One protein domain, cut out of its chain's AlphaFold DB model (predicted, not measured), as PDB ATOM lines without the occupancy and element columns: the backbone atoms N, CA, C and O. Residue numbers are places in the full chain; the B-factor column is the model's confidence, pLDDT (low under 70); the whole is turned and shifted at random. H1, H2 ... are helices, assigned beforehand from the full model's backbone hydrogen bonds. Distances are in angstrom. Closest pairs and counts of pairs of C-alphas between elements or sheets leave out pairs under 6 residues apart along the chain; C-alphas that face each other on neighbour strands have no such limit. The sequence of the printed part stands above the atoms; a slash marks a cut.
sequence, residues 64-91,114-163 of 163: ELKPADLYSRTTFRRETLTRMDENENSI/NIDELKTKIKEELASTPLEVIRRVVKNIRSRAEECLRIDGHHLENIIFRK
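AT A GLANCE: This is residues 64 to 91 and 114 to 163 of the 163 residues of an uncharacterized protein of Cinara cedri (UniProt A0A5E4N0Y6). Two long helices, H1 and H3, cross at 44 degrees, with residues 73 to 81 of H1 on residues 142 to 149 of H3, and beyond the other end of H3 an arm sticks out, residues 114 to 133, which holds H2 and the first residues of H3. The crossing pair makes the body, H2 touches neither of its helices, and a tail with no named element, residues 151 to 163, follows H3. The printed part has 78 residues with three named helices, in the order H1, H2, H3 along the chain, and no named strand; the class is all helix. The whole is only just loose, close to extended, with a radius of gyration of the C-alphas of 17.3 A, and the C-alphas span 47 by 35 by 21 A.

IN THESE COORDINATES: H3 covers residues 131 to 150 and is 28.6 A long from first to last C-alpha; C-alpha 131 is at (-35.049, -23.075, 18.956) and C-alpha 150 at (-30.094, -1.851, 0.418). H1, also of 20 residues, covers residues 67 to 86 and is 29.5 A long, beginning with C-alpha 67 at (-29.230, -6.672, -14.874). H2 covers residues 115 to 128 and is 19.9 A long, beginning with C-alpha 115 at (-37.228, -45.262, 4.913).

HOW THE PARTS SIT: H1 and H3 touch, with 13 pairs of C-alphas within 8 A; the closest C-alphas are those of Arg 77 and Ala 145, 5.3 A apart. H1 touches H3 with residues 73 to 81 alone, and H3 touches H1 with residues 142 to 149 alone. Their lines stand at a steep tilt of 44 degrees, and they run opposite ways; their centres are 13.6 A apart. H2 is joined to H3 by a tight link of 2 residues, yet the two helices are apart. H1 and H2 are apart as well. In H2 and H3 every O i to N i+4 pair is within hydrogen-bond range; in H1 15 of 16 are.

THE WHOLE: The C-alphas farthest apart are those of Asp 116 and Lys 163, 48.5 A. Residues 114 to 133 stand free, of which 115 to 128 belong to H2 and 131 to 133 to H3; without them the body of 58 residues spans 41 by 22 by 15 A, with a radius of gyration of 12.8 A. Residues 92 to 113 are not printed, and the C-alphas of Ile 91 and Asn 114 are 29.2 A apart across this cut, which falls in the link from H1 to H2. Residues 151 to 163 have C-alphas 14 to 28 A from the mean of all C-alphas, and Lys 163 is the chain's last residue. The mean pLDDT of the printed part is 78.1, and the model's confidence is low, under 70, at residues 87 to 91 and 157 to 163.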
ATOM      1  N   GLU A  64     -21.357 -13.967 -11.888       82.56
ATOM      2  CA  GLU A  64     -21.679 -12.635 -12.398       82.56
ATOM      3  C   GLU A  64     -23.198 -12.416 -12.360       82.56
ATOM      4  O   GLU A  64     -23.960 -13.317 -12.707       82.56
ATOM      5  N   LEU A  65     -23.639 -11.235 -11.913       85.25
ATOM      6  CA  LEU A  65     -25.052 -10.852 -11.967       85.25
ATOM      7  C   LEU A  65     -25.308 -10.055 -13.234       85.25
ATOM      8  O   LEU A  65     -24.654  -9.040 -13.475       85.25
ATOM      9  N   LYS A  66     -26.308 -10.482 -13.997       85.94
ATOM     10  CA  LYS A  66     -26.862  -9.710 -15.103       85.94
ATOM     11  C   LYS A  66     -27.896  -8.714 -14.563       85.94
ATOM     12  O   LYS A  66     -28.474  -8.951 -13.502       85.94
ATOM     13  N   PRO A  67     -28.213  -7.638 -15.301       86.38
ATOM     14  CA  PRO A  67     -29.230  -6.672 -14.874       86.38
ATOM     15  C   PRO A  67     -30.591  -7.307 -14.527       86.38
ATOM     16  O   PRO A  67     -31.224  -6.914 -13.552       86.38
ATOM     17  N   ALA A  68     -31.012  -8.344 -15.260       83.00
ATOM     18  CA  ALA A  68     -32.254  -9.077 -14.979       83.00
ATOM     19  C   ALA A  68     -32.236  -9.824 -13.627       83.00
ATOM     20  O   ALA A  68     -33.274  -9.972 -12.972       83.00
ATOM     21  N   ASP A  69     -31.057 -10.267 -13.180       84.00
ATOM     22  CA  ASP A  69     -30.905 -10.954 -11.900       84.00
ATOM     23  C   ASP A  69     -31.129  -9.987 -10.734       84.00
ATOM     24  O   ASP A  69     -31.677 -10.391  -9.710       84.00
ATOM     25  N   LEU A  70     -30.760  -8.709 -10.883       83.00
ATOM     26  CA  LEU A  70     -30.947  -7.689  -9.844       83.00
ATOM     27  C   LEU A  70     -32.431  -7.504  -9.521       83.00
ATOM     28  O   LEU A  70     -32.823  -7.619  -8.360       83.00
ATOM     29  N   TYR A  71     -33.265  -7.335 -10.553       82.19
ATOM     30  CA  TYR A  71     -34.719  -7.214 -10.402       82.19
ATOM     31  C   TYR A  71     -35.344  -8.457  -9.757       82.19
ATOM     32  O   TYR A  71     -36.151  -8.358  -8.829       82.19
ATOM     33  N   SER A  72     -34.940  -9.645 -10.215       81.56
ATOM     34  CA  SER A  72     -35.446 -10.912  -9.677       81.56
ATOM     35  C   SER A  72     -35.076 -11.070  -8.199       81.56
ATOM     36  O   SER A  72     -35.889 -11.500  -7.381       81.56
ATOM     37  N   ARG A  73     -33.855 -10.668  -7.831       84.44
ATOM     38  CA  ARG A  73     -33.353 -10.726  -6.455       84.44
ATOM     39  C   ARG A  73     -34.069  -9.736  -5.549       84.44
ATOM     40  O   ARG A  73     -34.492 -10.138  -4.469       84.44
ATOM     41  N   THR A  74     -34.228  -8.478  -5.953       85.31
ATOM     42  CA  THR A  74     -34.916  -7.477  -5.122       85.31
ATOM     43  C   THR A  74     -36.392  -7.818  -4.946       85.31
ATOM     44  O   THR A  74     -36.896  -7.768  -3.826       85.31
ATOM     45  N   THR A  75     -37.066  -8.261  -6.009       80.56
ATOM     46  CA  THR A  75     -38.471  -8.696  -5.948       80.56
ATOM     47  C   THR A  75     -38.639  -9.885  -5.007       80.56
ATOM     48  O   THR A  75     -39.406  -9.803  -4.048       80.56
ATOM     49  N   PHE A  76     -37.831 -10.939  -5.181       80.94
ATOM     50  CA  PHE A  76     -37.860 -12.111  -4.305       80.94
ATOM     51  C   PHE A  76     -37.610 -11.748  -2.835       80.94
ATOM     52  O   PHE A  76     -38.291 -12.243  -1.935       80.94
ATOM     53  N   ARG A  77     -36.628 -10.876  -2.562       81.62
ATOM     54  CA  ARG A  77     -36.307 -10.453  -1.192       81.62
ATOM     55  C   ARG A  77     -37.415  -9.627  -0.561       81.62
ATOM     56  O   ARG A  77     -37.713  -9.859   0.607       81.62
ATOM     57  N   ARG A  78     -38.043  -8.734  -1.324       83.56
ATOM     58  CA  ARG A  78     -39.187  -7.940  -0.867       83.56
ATOM     59  C   ARG A  78     -40.359  -8.838  -0.485       83.56
ATOM     60  O   ARG A  78     -40.821  -8.761   0.644       83.56
ATOM     61  N   GLU A  79     -40.754  -9.748  -1.374       80.94
ATOM     62  CA  GLU A  79     -41.826 -10.712  -1.090       80.94
ATOM     63  C   GLU A  79     -41.518 -11.582   0.129       80.94
ATOM     64  O   GLU A  79     -42.393 -11.859   0.947       80.94
ATOM     65  N   THR A  80     -40.262 -12.019   0.261       75.06
ATOM     66  CA  THR A  80     -39.834 -12.834   1.402       75.06
ATOM     67  C   THR A  80     -39.980 -12.064   2.713       75.06
ATOM     68  O   THR A  80     -40.469 -12.636   3.681       75.06
ATOM     69  N   LEU A  81     -39.592 -10.785   2.751       83.38
ATOM     70  CA  LEU A  81     -39.742  -9.947   3.944       83.38
ATOM     71  C   LEU A  81     -41.214  -9.721   4.297       83.38
ATOM     72  O   LEU A  81     -41.585  -9.946   5.443       83.38
ATOM     73  N   THR A  82     -42.062  -9.405   3.314       84.69
ATOM     74  CA  THR A  82     -43.511  -9.260   3.534       84.69
ATOM     75  C   THR A  82     -44.110 -10.521   4.162       84.69
ATOM     76  O   THR A  82     -44.771 -10.444   5.192       84.69
ATOM     77  N   ARG A  83     -43.778 -11.709   3.635       77.88
ATOM     78  CA  ARG A  83     -44.237 -12.992   4.206       77.88
ATOM     79  C   ARG A  83     -43.704 -13.252   5.620       77.88
ATOM     80  O   ARG A  83     -44.374 -13.905   6.416       77.88
ATOM     81  N   MET A  84     -42.491 -12.786   5.920       75.00
ATOM     82  CA  MET A  84     -41.881 -12.896   7.250       75.00
ATOM     83  C   MET A  84     -42.540 -11.987   8.285       75.00
ATOM     84  O   MET A  84     -42.537 -12.330   9.465       75.00
ATOM     85  N   ASP A  85     -43.088 -10.853   7.855       81.69
ATOM     86  CA  ASP A  85     -43.782  -9.912   8.732       81.69
ATOM     87  C   ASP A  85     -45.251 -10.311   8.939       81.69
ATOM     88  O   ASP A  85     -45.790 -10.137  10.027       81.69
ATOM     89  N   GLU A  86     -45.877 -10.927   7.932       79.12
ATOM     90  CA  GLU A  86     -47.238 -11.476   8.021       79.12
ATOM     91  C   GLU A  86     -47.325 -12.753   8.874       79.12
ATOM     92  O   GLU A  86     -48.352 -13.020   9.494       79.12
ATOM     93  N   ASN A  87     -46.267 -13.572   8.901       68.94
ATOM     94  CA  ASN A  87     -46.245 -14.824   9.654       68.94
ATOM     95  C   ASN A  87     -44.848 -15.119  10.220       68.94
ATOM     96  O   ASN A  87     -43.913 -15.438   9.477       68.94
ATOM     97  N   GLU A  88     -44.745 -15.126  11.551       59.50
ATOM     98  CA  GLU A  88     -43.514 -15.423  12.296       59.50
ATOM     99  C   GLU A  88     -42.962 -16.836  11.998       59.50
ATOM    100  O   GLU A  88     -41.750 -17.062  12.023       59.50
ATOM    101  N   ASN A  89     -43.830 -17.776  11.590       57.69
ATOM    102  CA  ASN A  89     -43.475 -19.152  11.229       57.69
ATOM    103  C   ASN A  89     -43.305 -19.380   9.712       57.69
ATOM    104  O   ASN A  89     -43.065 -20.513   9.288       57.69
ATOM    105  N   SER A  90     -43.395 -18.344   8.869       50.72
ATOM    106  CA  SER A  90     -43.333 -18.468   7.396       50.72
ATOM    107  C   SER A  90     -42.064 -19.158   6.873       50.72
ATOM    108  O   SER A  90     -42.097 -19.855   5.857       50.72
ATOM    109  N   ILE A  91     -40.946 -19.035   7.596       53.06
ATOM    110  CA  ILE A  91     -39.644 -19.599   7.203       53.06
ATOM    111  C   ILE A  91     -39.585 -21.122   7.368       53.06
ATOM    112  O   ILE A  91     -38.761 -21.773   6.723       53.06
ATOM    113  N   ASN A 114     -34.247 -48.769   6.784       83.69
ATOM    114  CA  ASN A 114     -35.387 -48.498   5.910       83.69
ATOM    115  C   ASN A 114     -35.809 -47.014   5.953       83.69
ATOM    116  O   ASN A 114     -35.281 -46.217   6.732       83.69
ATOM    117  N   ILE A 115     -36.742 -46.642   5.071       79.50
ATOM    118  CA  ILE A 115     -37.228 -45.262   4.913       79.50
ATOM    119  C   ILE A 115     -37.908 -44.751   6.191       79.50
ATOM    120  O   ILE A 115     -37.776 -43.573   6.516       79.50
ATOM    121  N   ASP A 116     -38.604 -45.612   6.933       77.56
ATOM    122  CA  ASP A 116     -39.320 -45.203   8.143       77.56
ATOM    123  C   ASP A 116     -38.359 -44.878   9.289       77.56
ATOM    124  O   ASP A 116     -38.515 -43.849   9.943       77.56
ATOM    125  N   GLU A 117     -37.294 -45.666   9.460       77.12
ATOM    126  CA  GLU A 117     -36.213 -45.362  10.404       77.12
ATOM    127  C   GLU A 117     -35.527 -44.031  10.060       77.12
ATOM    128  O   GLU A 117     -35.243 -43.225  10.947       77.12
ATOM    129  N   LEU A 118     -35.294 -43.762   8.769       77.31
ATOM    130  CA  LEU A 118     -34.743 -42.484   8.316       77.31
ATOM    131  C   LEU A 118     -35.683 -41.316   8.645       77.31
ATOM    132  O   LEU A 118     -35.231 -40.301   9.172       77.31
ATOM    133  N   LYS A 119     -36.988 -41.450   8.368       79.56
ATOM    134  CA  LYS A 119     -37.991 -40.425   8.696       79.56
ATOM    135  C   LYS A 119     -38.043 -40.147  10.198       79.56
ATOM    136  O   LYS A 119     -38.123 -38.983  10.583       79.56
ATOM    137  N   THR A 120     -37.990 -41.185  11.032       79.38
ATOM    138  CA  THR A 120     -37.982 -41.048  12.497       79.38
ATOM    139  C   THR A 120     -36.730 -40.321  12.974       79.38
ATOM    140  O   THR A 120     -36.854 -39.316  13.667       79.38
ATOM    141  N   LYS A 121     -35.545 -40.727  12.502       80.19
ATOM    142  CA  LYS A 121     -34.280 -40.044  12.818       80.19
ATOM    143  C   LYS A 121     -34.296 -38.568  12.414       80.19
ATOM    144  O   LYS A 121     -33.879 -37.719  13.188       80.19
ATOM    145  N   ILE A 122     -34.824 -38.239  11.231       78.94
ATOM    146  CA  ILE A 122     -34.974 -36.841  10.799       78.94
ATOM    147  C   ILE A 122     -35.888 -36.071  11.760       78.94
ATOM    148  O   ILE A 122     -35.559 -34.951  12.137       78.94
ATOM    149  N   LYS A 123     -37.021 -36.652  12.176       77.94
ATOM    150  CA  LYS A 123     -37.932 -36.005  13.133       77.94
ATOM    151  C   LYS A 123     -37.270 -35.772  14.492       77.94
ATOM    152  O   LYS A 123     -37.453 -34.701  15.060       77.94
ATOM    153  N   GLU A 124     -36.499 -36.736  14.989       80.12
ATOM    154  CA  GLU A 124     -35.759 -36.625  16.253       80.12
ATOM    155  C   GLU A 124     -34.676 -35.540  16.191       80.12
ATOM    156  O   GLU A 124     -34.588 -34.720  17.099       80.12
ATOM    157  N   GLU A 125     -33.907 -35.466  15.101       80.75
ATOM    158  CA  GLU A 125     -32.896 -34.417  14.878       80.75
ATOM    159  C   GLU A 125     -33.523 -33.020  14.724       80.75
ATOM    160  O   GLU A 125     -33.020 -32.017  15.237       80.75
ATOM    161  N   LEU A 126     -34.666 -32.932  14.037       74.44
ATOM    162  CA  LEU A 126     -35.424 -31.683  13.951       74.44
ATOM    163  C   LEU A 126     -35.939 -31.252  15.330       74.44
ATOM    164  O   LEU A 126     -35.889 -30.064  15.644       74.44
ATOM    165  N   ALA A 127     -36.388 -32.199  16.159       75.94
ATOM    166  CA  ALA A 127     -36.852 -31.929  17.519       75.94
ATOM    167  C   ALA A 127     -35.707 -31.588  18.488       75.94
ATOM    168  O   ALA A 127     -35.899 -30.784  19.400       75.94
ATOM    169  N   SER A 128     -34.517 -32.168  18.299       80.75
ATOM    170  CA  SER A 128     -33.331 -31.905  19.125       80.75
ATOM    171  C   SER A 128     -32.668 -30.563  18.801       80.75
ATOM    172  O   SER A 128     -31.893 -30.043  19.608       80.75
ATOM    173  N   THR A 129     -32.977 -29.980  17.638       81.06
ATOM    174  CA  THR A 129     -32.429 -28.691  17.215       81.06
ATOM    175  C   THR A 129     -32.935 -27.574  18.136       81.06
ATOM    176  O   THR A 129     -34.133 -27.282  18.154       81.06
ATOM    177  N   PRO A 130     -32.048 -26.873  18.871       86.38
ATOM    178  CA  PRO A 130     -32.478 -25.814  19.773       86.38
ATOM    179  C   PRO A 130     -33.163 -24.676  19.011       86.38
ATOM    180  O   PRO A 130     -32.626 -24.172  18.019       86.38
ATOM    181  N   LEU A 131     -34.299 -24.200  19.531       77.94
ATOM    182  CA  LEU A 131     -35.049 -23.075  18.956       77.94
ATOM    183  C   LEU A 131     -34.177 -21.829  18.743       77.94
ATOM    184  O   LEU A 131     -34.398 -21.073  17.800       77.94
ATOM    185  N   GLU A 132     -33.151 -21.635  19.570       83.19
ATOM    186  CA  GLU A 132     -32.203 -20.530  19.428       83.19
ATOM    187  C   GLU A 132     -31.410 -20.581  18.113       83.19
ATOM    188  O   GLU A 132     -31.192 -19.556  17.462       83.19
ATOM    189  N   VAL A 133     -31.022 -21.777  17.660       80.81
ATOM    190  CA  VAL A 133     -30.332 -21.939  16.372       80.81
ATOM    191  C   VAL A 133     -31.261 -21.535  15.231       80.81
ATOM    192  O   VAL A 133     -30.838 -20.802  14.335       80.81
ATOM    193  N   ILE A 134     -32.529 -21.951  15.298       78.06
ATOM    194  CA  ILE A 134     -33.556 -21.622  14.302       78.06
ATOM    195  C   ILE A 134     -33.799 -20.109  14.275       78.06
ATOM    196  O   ILE A 134     -33.723 -19.498  13.210       78.06
ATOM    197  N   ARG A 135     -33.987 -19.475  15.440       81.25
ATOM    198  CA  ARG A 135     -34.150 -18.015  15.564       81.25
ATOM    199  C   ARG A 135     -32.979 -17.255  14.954       81.25
ATOM    200  O   ARG A 135     -33.181 -16.306  14.197       81.25
ATOM    201  N   ARG A 136     -31.748 -17.691  15.224       83.69
ATOM    202  CA  ARG A 136     -30.546 -17.084  14.639       83.69
ATOM    203  C   ARG A 136     -30.514 -17.222  13.116       83.69
ATOM    204  O   ARG A 136     -30.138 -16.272  12.433       83.69
ATOM    205  N   VAL A 137     -30.909 -18.374  12.571       81.56
ATOM    206  CA  VAL A 137     -31.008 -18.579  11.114       81.56
ATOM    207  C   VAL A 137     -32.051 -17.643  10.508       81.56
ATOM    208  O   VAL A 137     -31.739 -16.939   9.551       81.56
ATOM    209  N   VAL A 138     -33.244 -17.568  11.102       82.00
ATOM    210  CA  VAL A 138     -34.323 -16.656  10.690       82.00
ATOM    211  C   VAL A 138     -33.851 -15.199  10.694       82.00
ATOM    212  O   VAL A 138     -33.992 -14.496   9.693       82.00
ATOM    213  N   LYS A 139     -33.196 -14.764  11.777       84.44
ATOM    214  CA  LYS A 139     -32.614 -13.420  11.893       84.44
ATOM    215  C   LYS A 139     -31.580 -13.145  10.799       84.44
ATOM    216  O   LYS A 139     -31.590 -12.075  10.194       84.44
ATOM    217  N   ASN A 140     -30.711 -14.115  10.511       83.50
ATOM    218  CA  ASN A 140     -29.715 -13.991   9.448       83.50
ATOM    219  C   ASN A 140     -30.360 -13.919   8.055       83.50
ATOM    220  O   ASN A 140     -29.863 -13.193   7.198       83.50
ATOM    221  N   ILE A 141     -31.459 -14.644   7.816       81.69
ATOM    222  CA  ILE A 141     -32.217 -14.564   6.560       81.69
ATOM    223  C   ILE A 141     -32.801 -13.160   6.387       81.69
ATOM    224  O   ILE A 141     -32.587 -12.571   5.327       81.69
ATOM    225  N   ARG A 142     -33.456 -12.614   7.427       85.44
ATOM    226  CA  ARG A 142     -34.007 -11.247   7.418       85.44
ATOM    227  C   ARG A 142     -32.923 -10.219   7.101       85.44
ATOM    228  O   ARG A 142     -33.006  -9.532   6.090       85.44
ATOM    229  N   SER A 143     -31.849 -10.218   7.892       88.06
ATOM    230  CA  SER A 143     -30.740  -9.269   7.742       88.06
ATOM    231  C   SER A 143     -30.107  -9.327   6.347       88.06
ATOM    232  O   SER A 143     -29.804  -8.298   5.750       88.06
ATOM    233  N   ARG A 144     -29.945 -10.526   5.771       83.50
ATOM    234  CA  ARG A 144     -29.409 -10.667   4.407       83.50
ATOM    235  C   ARG A 144     -30.400 -10.253   3.323       83.50
ATOM    236  O   ARG A 144     -29.963  -9.877   2.237       83.50
ATOM    237  N   ALA A 145     -31.703 -10.379   3.568       82.19
ATOM    238  CA  ALA A 145     -32.728  -9.918   2.644       82.19
ATOM    239  C   ALA A 145     -32.778  -8.387   2.601       82.19
ATOM    240  O   ALA A 145     -32.738  -7.823   1.511       82.19
ATOM    241  N   GLU A 146     -32.764  -7.738   3.765       89.19
ATOM    242  CA  GLU A 146     -32.691  -6.278   3.904       89.19
ATOM    243  C   GLU A 146     -31.433  -5.717   3.240       89.19
ATOM    244  O   GLU A 146     -31.510  -4.808   2.417       89.19
ATOM    245  N   GLU A 147     -30.276  -6.320   3.518       87.06
ATOM    246  CA  GLU A 147     -29.007  -5.912   2.916       87.06
ATOM    247  C   GLU A 147     -29.030  -6.036   1.388       87.06
ATOM    248  O   GLU A 147     -28.554  -5.151   0.685       87.06
ATOM    249  N   CYS A 148     -29.635  -7.104   0.860       85.50
ATOM    250  CA  CYS A 148     -29.802  -7.284  -0.579       85.50
ATOM    251  C   CYS A 148     -30.675  -6.188  -1.204       85.50
ATOM    252  O   CYS A 148     -30.427  -5.820  -2.347       85.50
ATOM    253  N   LEU A 149     -31.688  -5.678  -0.495       87.56
ATOM    254  CA  LEU A 149     -32.487  -4.542  -0.966       87.56
ATOM    255  C   LEU A 149     -31.702  -3.232  -0.875       87.56
ATOM    256  O   LEU A 149     -31.746  -2.435  -1.807       87.56
ATOM    257  N   ARG A 150     -30.942  -3.036   0.209       91.06
ATOM    258  CA  ARG A 150     -30.094  -1.851   0.418       91.06
ATOM    259  C   ARG A 150     -29.071  -1.668  -0.703       91.06
ATOM    260  O   ARG A 150     -28.779  -0.539  -1.080       91.06
ATOM    261  N   ILE A 151     -28.532  -2.769  -1.222       88.56
ATOM    262  CA  ILE A 151     -27.554  -2.776  -2.320       88.56
ATOM    263  C   ILE A 151     -28.192  -3.051  -3.688       88.56
ATOM    264  O   ILE A 151     -27.497  -3.486  -4.597       88.56
ATOM    265  N   ASP A 152     -29.506  -2.862  -3.835       89.12
ATOM    266  CA  ASP A 152     -30.251  -3.024  -5.094       89.12
ATOM    267  C   ASP A 152     -29.994  -4.361  -5.825       89.12
ATOM    268  O   ASP A 152     -29.753  -4.452  -7.025       89.12
ATOM    269  N   GLY A 153     -29.975  -5.452  -5.062       84.50
ATOM    270  CA  GLY A 153     -29.797  -6.802  -5.592       84.50
ATOM    271  C   GLY A 153     -28.349  -7.185  -5.891       84.50
ATOM    272  O   GLY A 153     -28.099  -8.362  -6.182       84.50
ATOM    273  N   HIS A 154     -27.395  -6.257  -5.778       86.00
ATOM    274  CA  HIS A 154     -25.983  -6.526  -6.019       86.00
ATOM    275  C   HIS A 154     -25.379  -7.515  -5.008       86.00
ATOM    276  O   HIS A 154     -25.992  -7.986  -4.045       86.00
ATOM    277  N   HIS A 155     -24.139  -7.902  -5.283       83.00
ATOM    278  CA  HIS A 155     -23.327  -8.690  -4.369       83.00
ATOM    279  C   HIS A 155     -22.827  -7.841  -3.199       83.00
ATOM    280  O   HIS A 155     -22.684  -6.629  -3.319       83.00
ATOM    281  N   LEU A 156     -22.523  -8.491  -2.073       78.44
ATOM    282  CA  LEU A 156     -21.944  -7.812  -0.911       78.44
ATOM    283  C   LEU A 156     -20.573  -7.210  -1.273       78.44
ATOM    284  O   LEU A 156     -19.805  -7.818  -2.018       78.44
ATOM    285  N   GLU A 157     -20.242  -6.050  -0.704       61.84
ATOM    286  CA  GLU A 157     -19.102  -5.198  -1.104       61.84
ATOM    287  C   GLU A 157     -17.718  -5.875  -1.068       61.84
ATOM    288  O   GLU A 157     -16.780  -5.418  -1.718       61.84
ATOM    289  N   ASN A 158     -17.570  -6.989  -0.350       60.97
ATOM    290  CA  ASN A 158     -16.289  -7.679  -0.193       60.97
ATOM    291  C   ASN A 158     -16.061  -8.834  -1.179       60.97
ATOM    292  O   ASN A 158     -15.141  -9.631  -0.980       60.97
ATOM    293  N   ILE A 159     -16.871  -8.960  -2.233       60.47
ATOM    294  CA  ILE A 159     -16.710 -10.064  -3.178       60.47
ATOM    295  C   ILE A 159     -15.902  -9.630  -4.407       60.47
ATOM    296  O   ILE A 159     -16.283  -8.740  -5.160       60.47
ATOM    297  N   ILE A 160     -14.749 -10.273  -4.599       51.66
ATOM    298  CA  ILE A 160     -13.856 -10.032  -5.736       51.66
ATOM    299  C   ILE A 160     -14.188 -11.048  -6.828       51.66
ATOM    300  O   ILE A 160     -13.932 -12.240  -6.665       51.66
ATOM    301  N   PHE A 161     -14.701 -10.576  -7.962       52.12
ATOM    302  CA  PHE A 161     -14.873 -11.412  -9.147       52.12
ATOM    303  C   PHE A 161     -13.511 -11.768  -9.737       52.12
ATOM    304  O   PHE A 161     -12.659 -10.900  -9.952       52.12
ATOM    305  N   ARG A 162     -13.309 -13.054 -10.025       42.06
ATOM    306  CA  ARG A 162     -12.224 -13.475 -10.908       42.06
ATOM    307  C   ARG A 162     -12.684 -13.172 -12.335       42.06
ATOM    308  O   ARG A 162     -13.651 -13.780 -12.778       42.06
ATOM    309  N   LYS A 163     -12.046 -12.189 -12.974       47.72
ATOM    310  CA  LYS A 163     -12.161 -11.957 -14.419       47.72
ATOM    311  C   LYS A 163     -11.476 -13.078 -15.191       47.72
ATOM    312  O   LYS A 163     -10.480 -13.619 -14.649       47.72
TER     313      LYS A 163